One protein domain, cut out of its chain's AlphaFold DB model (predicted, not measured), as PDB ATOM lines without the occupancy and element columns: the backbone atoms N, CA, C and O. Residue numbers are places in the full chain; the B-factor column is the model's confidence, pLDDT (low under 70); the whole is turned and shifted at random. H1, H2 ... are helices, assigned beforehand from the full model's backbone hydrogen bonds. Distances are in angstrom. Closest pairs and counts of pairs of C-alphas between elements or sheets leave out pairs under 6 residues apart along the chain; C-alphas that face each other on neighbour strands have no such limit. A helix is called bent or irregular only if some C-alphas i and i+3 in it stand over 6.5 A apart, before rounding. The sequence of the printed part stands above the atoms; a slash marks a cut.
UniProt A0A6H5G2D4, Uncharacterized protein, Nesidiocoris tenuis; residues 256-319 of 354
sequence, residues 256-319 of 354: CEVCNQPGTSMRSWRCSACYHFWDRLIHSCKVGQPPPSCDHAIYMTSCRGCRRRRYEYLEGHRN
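What this domain is: This is residues 256 to 319 of the 354 residues of an uncharacterized protein of Nesidiocoris tenuis (UniProt A0A6H5G2D4). Two helices of equal residue count, H1 and H2, cross nearly at right angles with a loose fit between them, and long loops make up much of the rest. Before H1, residues 256 to 271 form a curled loop at its beginning; after it, residues 287 to 303 swing out in a wide loop and return to the beginning of H2, while residues 283 to 288, at the far end of H1 and just past it, stick out. The printed part has 64 residues with two named helices, H1 then H2, and no named strand. The class is all helix, though under half of the residues, 30 of 64, are in named elements. The whole is compact, with a radius of gyration of the C-alphas of 11.7 A and spans of 32 by 27 by 22 A.

Where its parts are: The printed part begins at Cys 256, with its C-alpha at (71.337, -7.523, 117.214). Residues 266 to 267 pair with residues 270 to 271, antiparallel, in stretches too short to be named strands. H1 is residues 272 to 286, 21.2 A from first to last C-alpha, and begins with C-alpha 272 at (70.133, -0.753, 123.035). H2 is residues 304 to 318, 20.9 A long by the same measure, and ends with C-alpha 318 at (59.451, -6.180, 109.910). Neither helix is bent or irregular.

How they stand to each other: H1 and H2 are close but not clearly touching, with 2 pairs of C-alphas within 8 A. Their closest C-alphas, those of Trp 278 and Arg 308, are 7.6 A apart. Their lines are about perpendicular, at 81 degrees, and their centres are 12.0 A apart. In H2 every O i to N i+4 pair is within hydrogen-bond range; in H1 it is 10 of 11.

The domain as a whole: The two C-alphas farthest apart, those of Thr 264 and Gly 288, are 33.0 A apart. The printed part has no cut, and the link from H1 to H2, 17 residues, is long. The mean pLDDT of the printed part is 86.6, and residue 264 is the one residue under 70.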
ATOM      1  N   CYS A 256      71.882  -8.687 117.884       89.00
ATOM      2  CA  CYS A 256      71.337  -7.523 117.214       89.00
ATOM      3  C   CYS A 256      71.436  -7.697 115.694       89.00
ATOM      4  O   CYS A 256      72.532  -7.631 115.154       89.00
ATOM      5  N   GLU A 257      70.311  -7.811 114.990       88.81
ATOM      6  CA  GLU A 257      70.276  -8.005 113.524       88.81
ATOM      7  C   GLU A 257      70.816  -6.799 112.731       88.81
ATOM      8  O   GLU A 257      71.179  -6.917 111.554       88.81
ATOM      9  N   VAL A 258      70.894  -5.634 113.390       90.44
ATOM     10  CA  VAL A 258      71.543  -4.435 112.851       90.44
ATOM     11  C   VAL A 258      73.055  -4.607 112.807       90.44
ATOM     12  O   VAL A 258      73.625  -4.327 111.768       90.44
ATOM     13  N   CYS A 259      73.718  -4.992 113.906       90.44
ATOM     14  CA  CYS A 259      75.188  -4.937 114.025       90.44
ATOM     15  C   CYS A 259      75.877  -6.286 114.299       90.44
ATOM     16  O   CYS A 259      77.091  -6.319 114.498       90.44
ATOM     17  N   ASN A 260      75.117  -7.381 114.334       87.38
ATOM     18  CA  ASN A 260      75.535  -8.762 114.603       87.38
ATOM     19  C   ASN A 260      76.329  -8.961 115.911       87.38
ATOM     20  O   ASN A 260      77.072  -9.930 116.059       87.38
ATOM     21  N   GLN A 261      76.161  -8.047 116.872       84.81
ATOM     22  CA  GLN A 261      76.749  -8.138 118.208       84.81
ATOM     23  C   GLN A 261      75.766  -8.772 119.205       84.81
ATOM     24  O   GLN A 261      74.562  -8.490 119.125       84.81
ATOM     25  N   PRO A 262      76.251  -9.572 120.174       82.25
ATOM     26  CA  PRO A 262      75.423 -10.079 121.265       82.25
ATOM     27  C   PRO A 262      74.962  -8.919 122.161       82.25
ATOM     28  O   PRO A 262      75.778  -8.172 122.701       82.25
ATOM     29  N   GLY A 263      73.649  -8.752 122.322       71.38
ATOM     30  CA  GLY A 263      73.080  -7.724 123.194       71.38
ATOM     31  C   GLY A 263      72.802  -8.255 124.599       71.38
ATOM     32  O   GLY A 263      72.034  -9.197 124.751       71.38
ATOM     33  N   THR A 264      73.350  -7.615 125.636       68.31
ATOM     34  CA  THR A 264      72.918  -7.839 127.034       68.31
ATOM     35  C   THR A 264      71.543  -7.230 127.317       68.31
ATOM     36  O   THR A 264      70.809  -7.721 128.166       68.31
ATOM     37  N   SER A 265      71.174  -6.177 126.582       77.81
ATOM     38  CA  SER A 265      69.832  -5.597 126.559       77.81
ATOM     39  C   SER A 265      69.364  -5.482 125.109       77.81
ATOM     40  O   SER A 265      69.823  -4.626 124.343       77.81
ATOM     41  N   MET A 266      68.472  -6.398 124.733       81.69
ATOM     42  CA  MET A 266      67.818  -6.449 123.428       81.69
ATOM     43  C   MET A 266      66.443  -5.783 123.511       81.69
ATOM     44  O   MET A 266      65.661  -6.056 124.417       81.69
ATOM     45  N   ARG A 267      66.148  -4.903 122.555       80.75
ATOM     46  CA  ARG A 267      64.818  -4.340 122.299       80.75
ATOM     47  C   ARG A 267      64.350  -4.938 120.980       80.75
ATOM     48  O   ARG A 267      64.909  -4.594 119.942       80.75
ATOM     49  N   SER A 268      63.408  -5.879 121.051       84.56
ATOM     50  CA  SER A 268      63.030  -6.766 119.939       84.56
ATOM     51  C   SER A 268      64.257  -7.359 119.218       84.56
ATOM     52  O   SER A 268      64.953  -8.198 119.783       84.56
ATOM     53  N   TRP A 269      64.555  -6.902 118.002       88.12
ATOM     54  CA  TRP A 269      65.593  -7.420 117.098       88.12
ATOM     55  C   TRP A 269      66.922  -6.640 117.145       88.12
ATOM     56  O   TRP A 269      67.877  -6.933 116.418       88.12
ATOM     57  N   ARG A 270      67.015  -5.621 118.007       90.00
ATOM     58  CA  ARG A 270      68.132  -4.665 118.064       90.00
ATOM     59  C   ARG A 270      68.660  -4.476 119.485       90.00
ATOM     60  O   ARG A 270      67.898  -4.396 120.439       90.00
ATOM     61  N   CYS A 271      69.975  -4.336 119.646       91.56
ATOM     62  CA  CYS A 271      70.550  -3.959 120.937       91.56
ATOM     63  C   CYS A 271      70.249  -2.486 121.262       91.56
ATOM     64  O   CYS A 271      70.033  -1.664 120.361       91.56
ATOM     65  N   SER A 272      70.298  -2.133 122.548       90.31
ATOM     66  CA  SER A 272      70.133  -0.753 123.035       90.31
ATOM     67  C   SER A 272      70.982   0.271 122.263       90.31
ATOM     68  O   SER A 272      70.481   1.325 121.874       90.31
ATOM     69  N   ALA A 273      72.238  -0.055 121.945       90.75
ATOM     70  CA  ALA A 273      73.135   0.823 121.192       90.75
ATOM     71  C   ALA A 273      72.680   1.079 119.740       90.75
ATOM     72  O   ALA A 273      72.957   2.146 119.195       90.75
ATOM     73  N   CYS A 274      72.002   0.123 119.094       92.12
ATOM     74  CA  CYS A 274      71.409   0.313 117.765       92.12
ATOM     75  C   CYS A 274      70.107   1.111 117.830       92.12
ATOM     76  O   CYS A 274      69.899   1.975 116.985       92.12
ATOM     77  N   TYR A 275      69.292   0.898 118.864       91.81
ATOM     78  CA  TYR A 275      68.122   1.734 119.131       91.81
ATOM     79  C   TYR A 275      68.514   3.212 119.337       91.81
ATOM     80  O   TYR A 275      68.030   4.081 118.621       91.81
ATOM     81  N   HIS A 276      69.478   3.508 120.218       92.50
ATOM     82  CA  HIS A 276      69.953   4.883 120.458       92.50
ATOM     83  C   HIS A 276      70.781   5.483 119.307       92.50
ATOM     84  O   HIS A 276      71.044   6.685 119.285       92.50
ATOM     85  N   PHE A 277      71.257   4.667 118.364       93.62
ATOM     86  CA  PHE A 277      71.821   5.163 117.107       93.62
ATOM     87  C   PHE A 277      70.712   5.709 116.200       93.62
ATOM     88  O   PHE A 277      70.866   6.798 115.656       93.62
ATOM     89  N   TRP A 278      69.603   4.977 116.085       92.69
ATOM     90  CA  TRP A 278      68.459   5.344 115.256       92.69
ATOM     91  C   TRP A 278      67.680   6.539 115.810       92.69
ATOM     92  O   TRP A 278      67.434   7.498 115.093       92.69
ATOM     93  N   ASP A 279      67.397   6.533 117.111       91.44
ATOM     94  CA  ASP A 279      66.713   7.619 117.826       91.44
ATOM     95  C   ASP A 279      67.436   8.975 117.658       91.44
ATOM     96  O   ASP A 279      66.847   9.981 117.262       91.44
ATOM     97  N   ARG A 280      68.769   8.982 117.816       92.94
ATOM     98  CA  ARG A 280      69.604  10.164 117.532       92.94
ATOM     99  C   ARG A 280      69.639  10.547 116.057       92.94
ATOM    100  O   ARG A 280      69.822  11.725 115.753       92.94
ATOM    101  N   LEU A 281      69.517   9.584 115.144       91.19
ATOM    102  CA  LEU A 281      69.478   9.872 113.715       91.19
ATOM    103  C   LEU A 281      68.178  10.587 113.336       91.19
ATOM    104  O   LEU A 281      68.260  11.633 112.704       91.19
ATOM    105  N   ILE A 282      67.029  10.086 113.797       89.50
ATOM    106  CA  ILE A 282      65.718  10.736 113.637       89.50
ATOM    107  C   ILE A 282      65.789  12.179 114.149       89.50
ATOM    108  O   ILE A 282      65.461  13.121 113.431       89.50
ATOM    109  N   HIS A 283      66.307  12.383 115.365       89.69
ATOM    110  CA  HIS A 283      66.470  13.730 115.915       89.69
ATOM    111  C   HIS A 283      67.412  14.608 115.070       89.69
ATOM    112  O   HIS A 283      67.167  15.802 114.920       89.69
ATOM    113  N   SER A 284      68.487  14.051 114.508       87.88
ATOM    114  CA  SER A 284      69.393  14.808 113.632       87.88
ATOM    115  C   SER A 284      68.677  15.253 112.349       87.88
ATOM    116  O   SER A 284      68.762  16.422 111.982       87.88
ATOM    117  N   CYS A 285      67.917  14.359 111.712       86.31
ATOM    118  CA  CYS A 285      67.160  14.666 110.497       86.31
ATOM    119  C   CYS A 285      66.045  15.695 110.745       86.31
ATOM    120  O   CYS A 285      65.877  16.601 109.933       86.31
ATOM    121  N   LYS A 286      65.380  15.661 111.910       86.69
ATOM    122  CA  LYS A 286      64.427  16.705 112.350       86.69
ATOM    123  C   LYS A 286      65.054  18.088 112.528       86.69
ATOM    124  O   LYS A 286      64.363  19.089 112.390       86.69
ATOM    125  N   VAL A 287      66.356  18.148 112.806       87.94
ATOM    126  CA  VAL A 287      67.145  19.391 112.906       87.94
ATOM    127  C   VAL A 287      67.799  19.743 111.550       87.94
ATOM    128  O   VAL A 287      68.693  20.579 111.470       87.94
ATOM    129  N   GLY A 288      67.371  19.104 110.454       86.12
ATOM    130  CA  GLY A 288      67.854  19.380 109.097       86.12
ATOM    131  C   GLY A 288      69.234  18.801 108.770       86.12
ATOM    132  O   GLY A 288      69.790  19.108 107.718       86.12
ATOM    133  N   GLN A 289      69.814  17.957 109.633       86.88
ATOM    134  CA  GLN A 289      71.085  17.294 109.333       86.88
ATOM    135  C   GLN A 289      70.866  16.116 108.369       86.88
ATOM    136  O   GLN A 289      70.038  15.241 108.652       86.88
ATOM    137  N   PRO A 290      71.621  16.029 107.256       84.44
ATOM    138  CA  PRO A 290      71.451  14.953 106.290       84.44
ATOM    139  C   PRO A 290      71.810  13.588 106.908       84.44
ATOM    140  O   PRO A 290      72.800  13.468 107.642       84.44
ATOM    141  N   PRO A 291      71.040  12.523 106.618       87.12
ATOM    142  CA  PRO A 291      71.324  11.197 107.147       87.12
ATOM    143  C   PRO A 291      72.626  10.633 106.542       87.12
ATOM    144  O   PRO A 291      72.859  10.778 105.342       87.12
ATOM    145  N   PRO A 292      73.468   9.912 107.310       87.94
ATOM    146  CA  PRO A 292      74.798   9.503 106.857       87.94
ATOM    147  C   PRO A 292      74.706   8.508 105.693       87.94
ATOM    148  O   PRO A 292      74.100   7.447 105.848       87.94
ATOM    149  N   SER A 293      75.291   8.844 104.546       86.56
ATOM    150  CA  SER A 293      75.424   7.977 103.368       86.56
ATOM    151  C   SER A 293      76.706   7.131 103.428       86.56
ATOM    152  O   SER A 293      77.571   7.345 104.281       86.56
ATOM    153  N   CYS A 294      76.806   6.122 102.557       86.00
ATOM    154  CA  CYS A 294      78.065   5.466 102.195       86.00
ATOM    155  C   CYS A 294      77.881   4.555 100.973       86.00
ATOM    156  O   CYS A 294      76.842   3.902 100.849       86.00
ATOM    157  N   ASP A 295      78.951   4.374 100.204       84.88
ATOM    158  CA  ASP A 295      78.913   3.643  98.926       84.88
ATOM    159  C   ASP A 295      79.488   2.218  99.025       84.88
ATOM    160  O   ASP A 295      79.783   1.566  98.028       84.88
ATOM    161  N   HIS A 296      79.642   1.695 100.248       84.12
ATOM    162  CA  HIS A 296      80.087   0.317 100.461       84.12
ATOM    163  C   HIS A 296      79.092  -0.682  99.844       84.12
ATOM    164  O   HIS A 296      77.920  -0.712 100.241       84.12
ATOM    165  N   ALA A 297      79.580  -1.542  98.947       76.44
ATOM    166  CA  ALA A 297      78.819  -2.663  98.392       76.44
ATOM    167  C   ALA A 297      78.518  -3.751  99.444       76.44
ATOM    168  O   ALA A 297      77.453  -4.363  99.433       76.44
ATOM    169  N   ILE A 298      79.440  -3.964 100.392       79.69
ATOM    170  CA  ILE A 298      79.297  -4.925 101.495       79.69
ATOM    171  C   ILE A 298      78.963  -4.176 102.788       79.69
ATOM    172  O   ILE A 298      79.521  -3.117 103.081       79.69
ATOM    173  N   TYR A 299      78.053  -4.735 103.586       82.81
ATOM    174  CA  TYR A 299      77.655  -4.164 104.869       82.81
ATOM    175  C   TYR A 299      78.809  -4.149 105.894       82.81
ATOM    176  O   TYR A 299      79.307  -5.200 106.297       82.81
ATOM    177  N   MET A 300      79.170  -2.956 106.381       84.88
ATOM    178  CA  MET A 300      80.185  -2.750 107.425       84.88
ATOM    179  C   MET A 300      79.545  -2.291 108.745       84.88
ATOM    180  O   MET A 300      78.951  -1.214 108.809       84.88
ATOM    181  N   THR A 301      79.707  -3.063 109.827       82.81
ATOM    182  CA  THR A 301      79.100  -2.786 111.152       82.81
ATOM    183  C   THR A 301      79.552  -1.471 111.794       82.81
ATOM    184  O   THR A 301      78.783  -0.837 112.522       82.81
ATOM    185  N   SER A 302      80.788  -1.054 111.515       86.62
ATOM    186  CA  SER A 302      81.396   0.196 111.984       86.62
ATOM    187  C   SER A 302      80.922   1.432 111.210       86.62
ATOM    188  O   SER A 302      80.915   2.537 111.755       86.62
ATOM    189  N   CYS A 303      80.492   1.275 109.955       91.31
ATOM    190  CA  CYS A 303      80.104   2.396 109.107       91.31
ATOM    191  C   CYS A 303      78.691   2.892 109.454       91.31
ATOM    192  O   CYS A 303      77.710   2.151 109.345       91.31
ATOM    193  N   ARG A 304      78.561   4.183 109.802       91.38
ATOM    194  CA  ARG A 304      77.263   4.810 110.126       91.38
ATOM    195  C   ARG A 304      76.248   4.689 108.984       91.38
ATOM    196  O   ARG A 304      75.098   4.369 109.261       91.38
ATOM    197  N   GLY A 305      76.666   4.880 107.730       90.50
ATOM    198  CA  GLY A 305      75.785   4.747 106.563       90.50
ATOM    199  C   GLY A 305      75.349   3.306 106.284       90.50
ATOM    200  O   GLY A 305      74.185   3.060 105.976       90.50
ATOM    201  N   CYS A 306      76.231   2.319 106.485       90.62
ATOM    202  CA  CYS A 306      75.852   0.906 106.396       90.62
ATOM    203  C   CYS A 306      74.841   0.559 107.486       90.62
ATOM    204  O   CYS A 306      73.790  -0.010 107.201       90.62
ATOM    205  N   ARG A 307      75.139   0.935 108.737       92.06
ATOM    206  CA  ARG A 307      74.274   0.707 109.900       92.06
ATOM    207  C   ARG A 307      72.903   1.361 109.734       92.06
ATOM    208  O   ARG A 307      71.914   0.749 110.121       92.06
ATOM    209  N   ARG A 308      72.849   2.544 109.112       91.62
ATOM    210  CA  ARG A 308      71.614   3.221 108.704       91.62
ATOM    211  C   ARG A 308      70.819   2.380 107.702       91.62
ATOM    212  O   ARG A 308      69.733   1.932 108.047       91.62
ATOM    213  N   ARG A 309      71.390   2.094 106.523       89.75
ATOM    214  CA  ARG A 309      70.736   1.304 105.457       89.75
ATOM    215  C   ARG A 309      70.247  -0.061 105.963       89.75
ATOM    216  O   ARG A 309      69.145  -0.491 105.649       89.75
ATOM    217  N   ARG A 310      71.043  -0.728 106.805       89.69
ATOM    218  CA  ARG A 310      70.690  -2.009 107.437       89.69
ATOM    219  C   ARG A 310      69.491  -1.899 108.374       89.69
ATOM    220  O   ARG A 310      68.668  -2.806 108.405       89.69
ATOM    221  N   TYR A 311      69.407  -0.814 109.137       90.69
ATOM    222  CA  TYR A 311      68.283  -0.554 110.030       90.69
ATOM    223  C   TYR A 311      67.019  -0.203 109.226       90.69
ATOM    224  O   TYR A 311      65.973  -0.780 109.494       90.69
ATOM    225  N   GLU A 312      67.129   0.651 108.198       89.44
ATOM    226  CA  GLU A 312      66.040   0.981 107.257       89.44
ATOM    227  C   GLU A 312      65.434  -0.278 106.622       89.44
ATOM    228  O   GLU A 312      64.216  -0.434 106.609       89.44
ATOM    229  N   TYR A 313      66.284  -1.193 106.137       86.31
ATOM    230  CA  TYR A 313      65.861  -2.475 105.571       86.31
ATOM    231  C   TYR A 313      65.111  -3.344 106.591       86.31
ATOM    232  O   TYR A 313      64.042  -3.867 106.290       86.31
ATOM    233  N   LEU A 314      65.654  -3.500 107.804       88.06
ATOM    234  CA  LEU A 314      65.063  -4.372 108.823       88.06
ATOM    235  C   LEU A 314      63.767  -3.810 109.416       88.06
ATOM    236  O   LEU A 314      62.853  -4.583 109.680       88.06
ATOM    237  N   GLU A 315      63.669  -2.496 109.623       84.50
ATOM    238  CA  GLU A 315      62.446  -1.871 110.141       84.50
ATOM    239  C   GLU A 315      61.317  -1.940 109.098       84.50
ATOM    240  O   GLU A 315      60.201  -2.298 109.466       84.50
ATOM    241  N   GLY A 316      61.619  -1.707 107.810       80.50
ATOM    242  CA  GLY A 316      60.644  -1.827 106.716       80.50
ATOM    243  C   GLY A 316      60.225  -3.270 106.403       80.50
ATOM    244  O   GLY A 316      59.056  -3.520 106.150       80.50
ATOM    245  N   HIS A 317      61.138  -4.247 106.479       80.62
ATOM    246  CA  HIS A 317      60.774  -5.664 106.317       80.62
ATOM    247  C   HIS A 317      59.898  -6.163 107.480       80.62
ATOM    248  O   HIS A 317      59.021  -7.002 107.282       80.62
ATOM    249  N   ARG A 318      60.152  -5.696 108.708       78.06
ATOM    250  CA  ARG A 318      59.451  -6.180 109.910       78.06
ATOM    251  C   ARG A 318      58.115  -5.488 110.165       78.06
ATOM    252  O   ARG A 318      57.286  -6.079 110.844       78.06
ATOM    253  N   ASN A 319      57.925  -4.273 109.657       74.06
ATOM    254  CA  ASN A 319      56.694  -3.505 109.811       74.06
ATOM    255  C   ASN A 319      56.315  -2.912 108.434       74.06
ATOM    256  O   ASN A 319      56.603  -1.739 108.187       74.06
TER     257      ASN A 319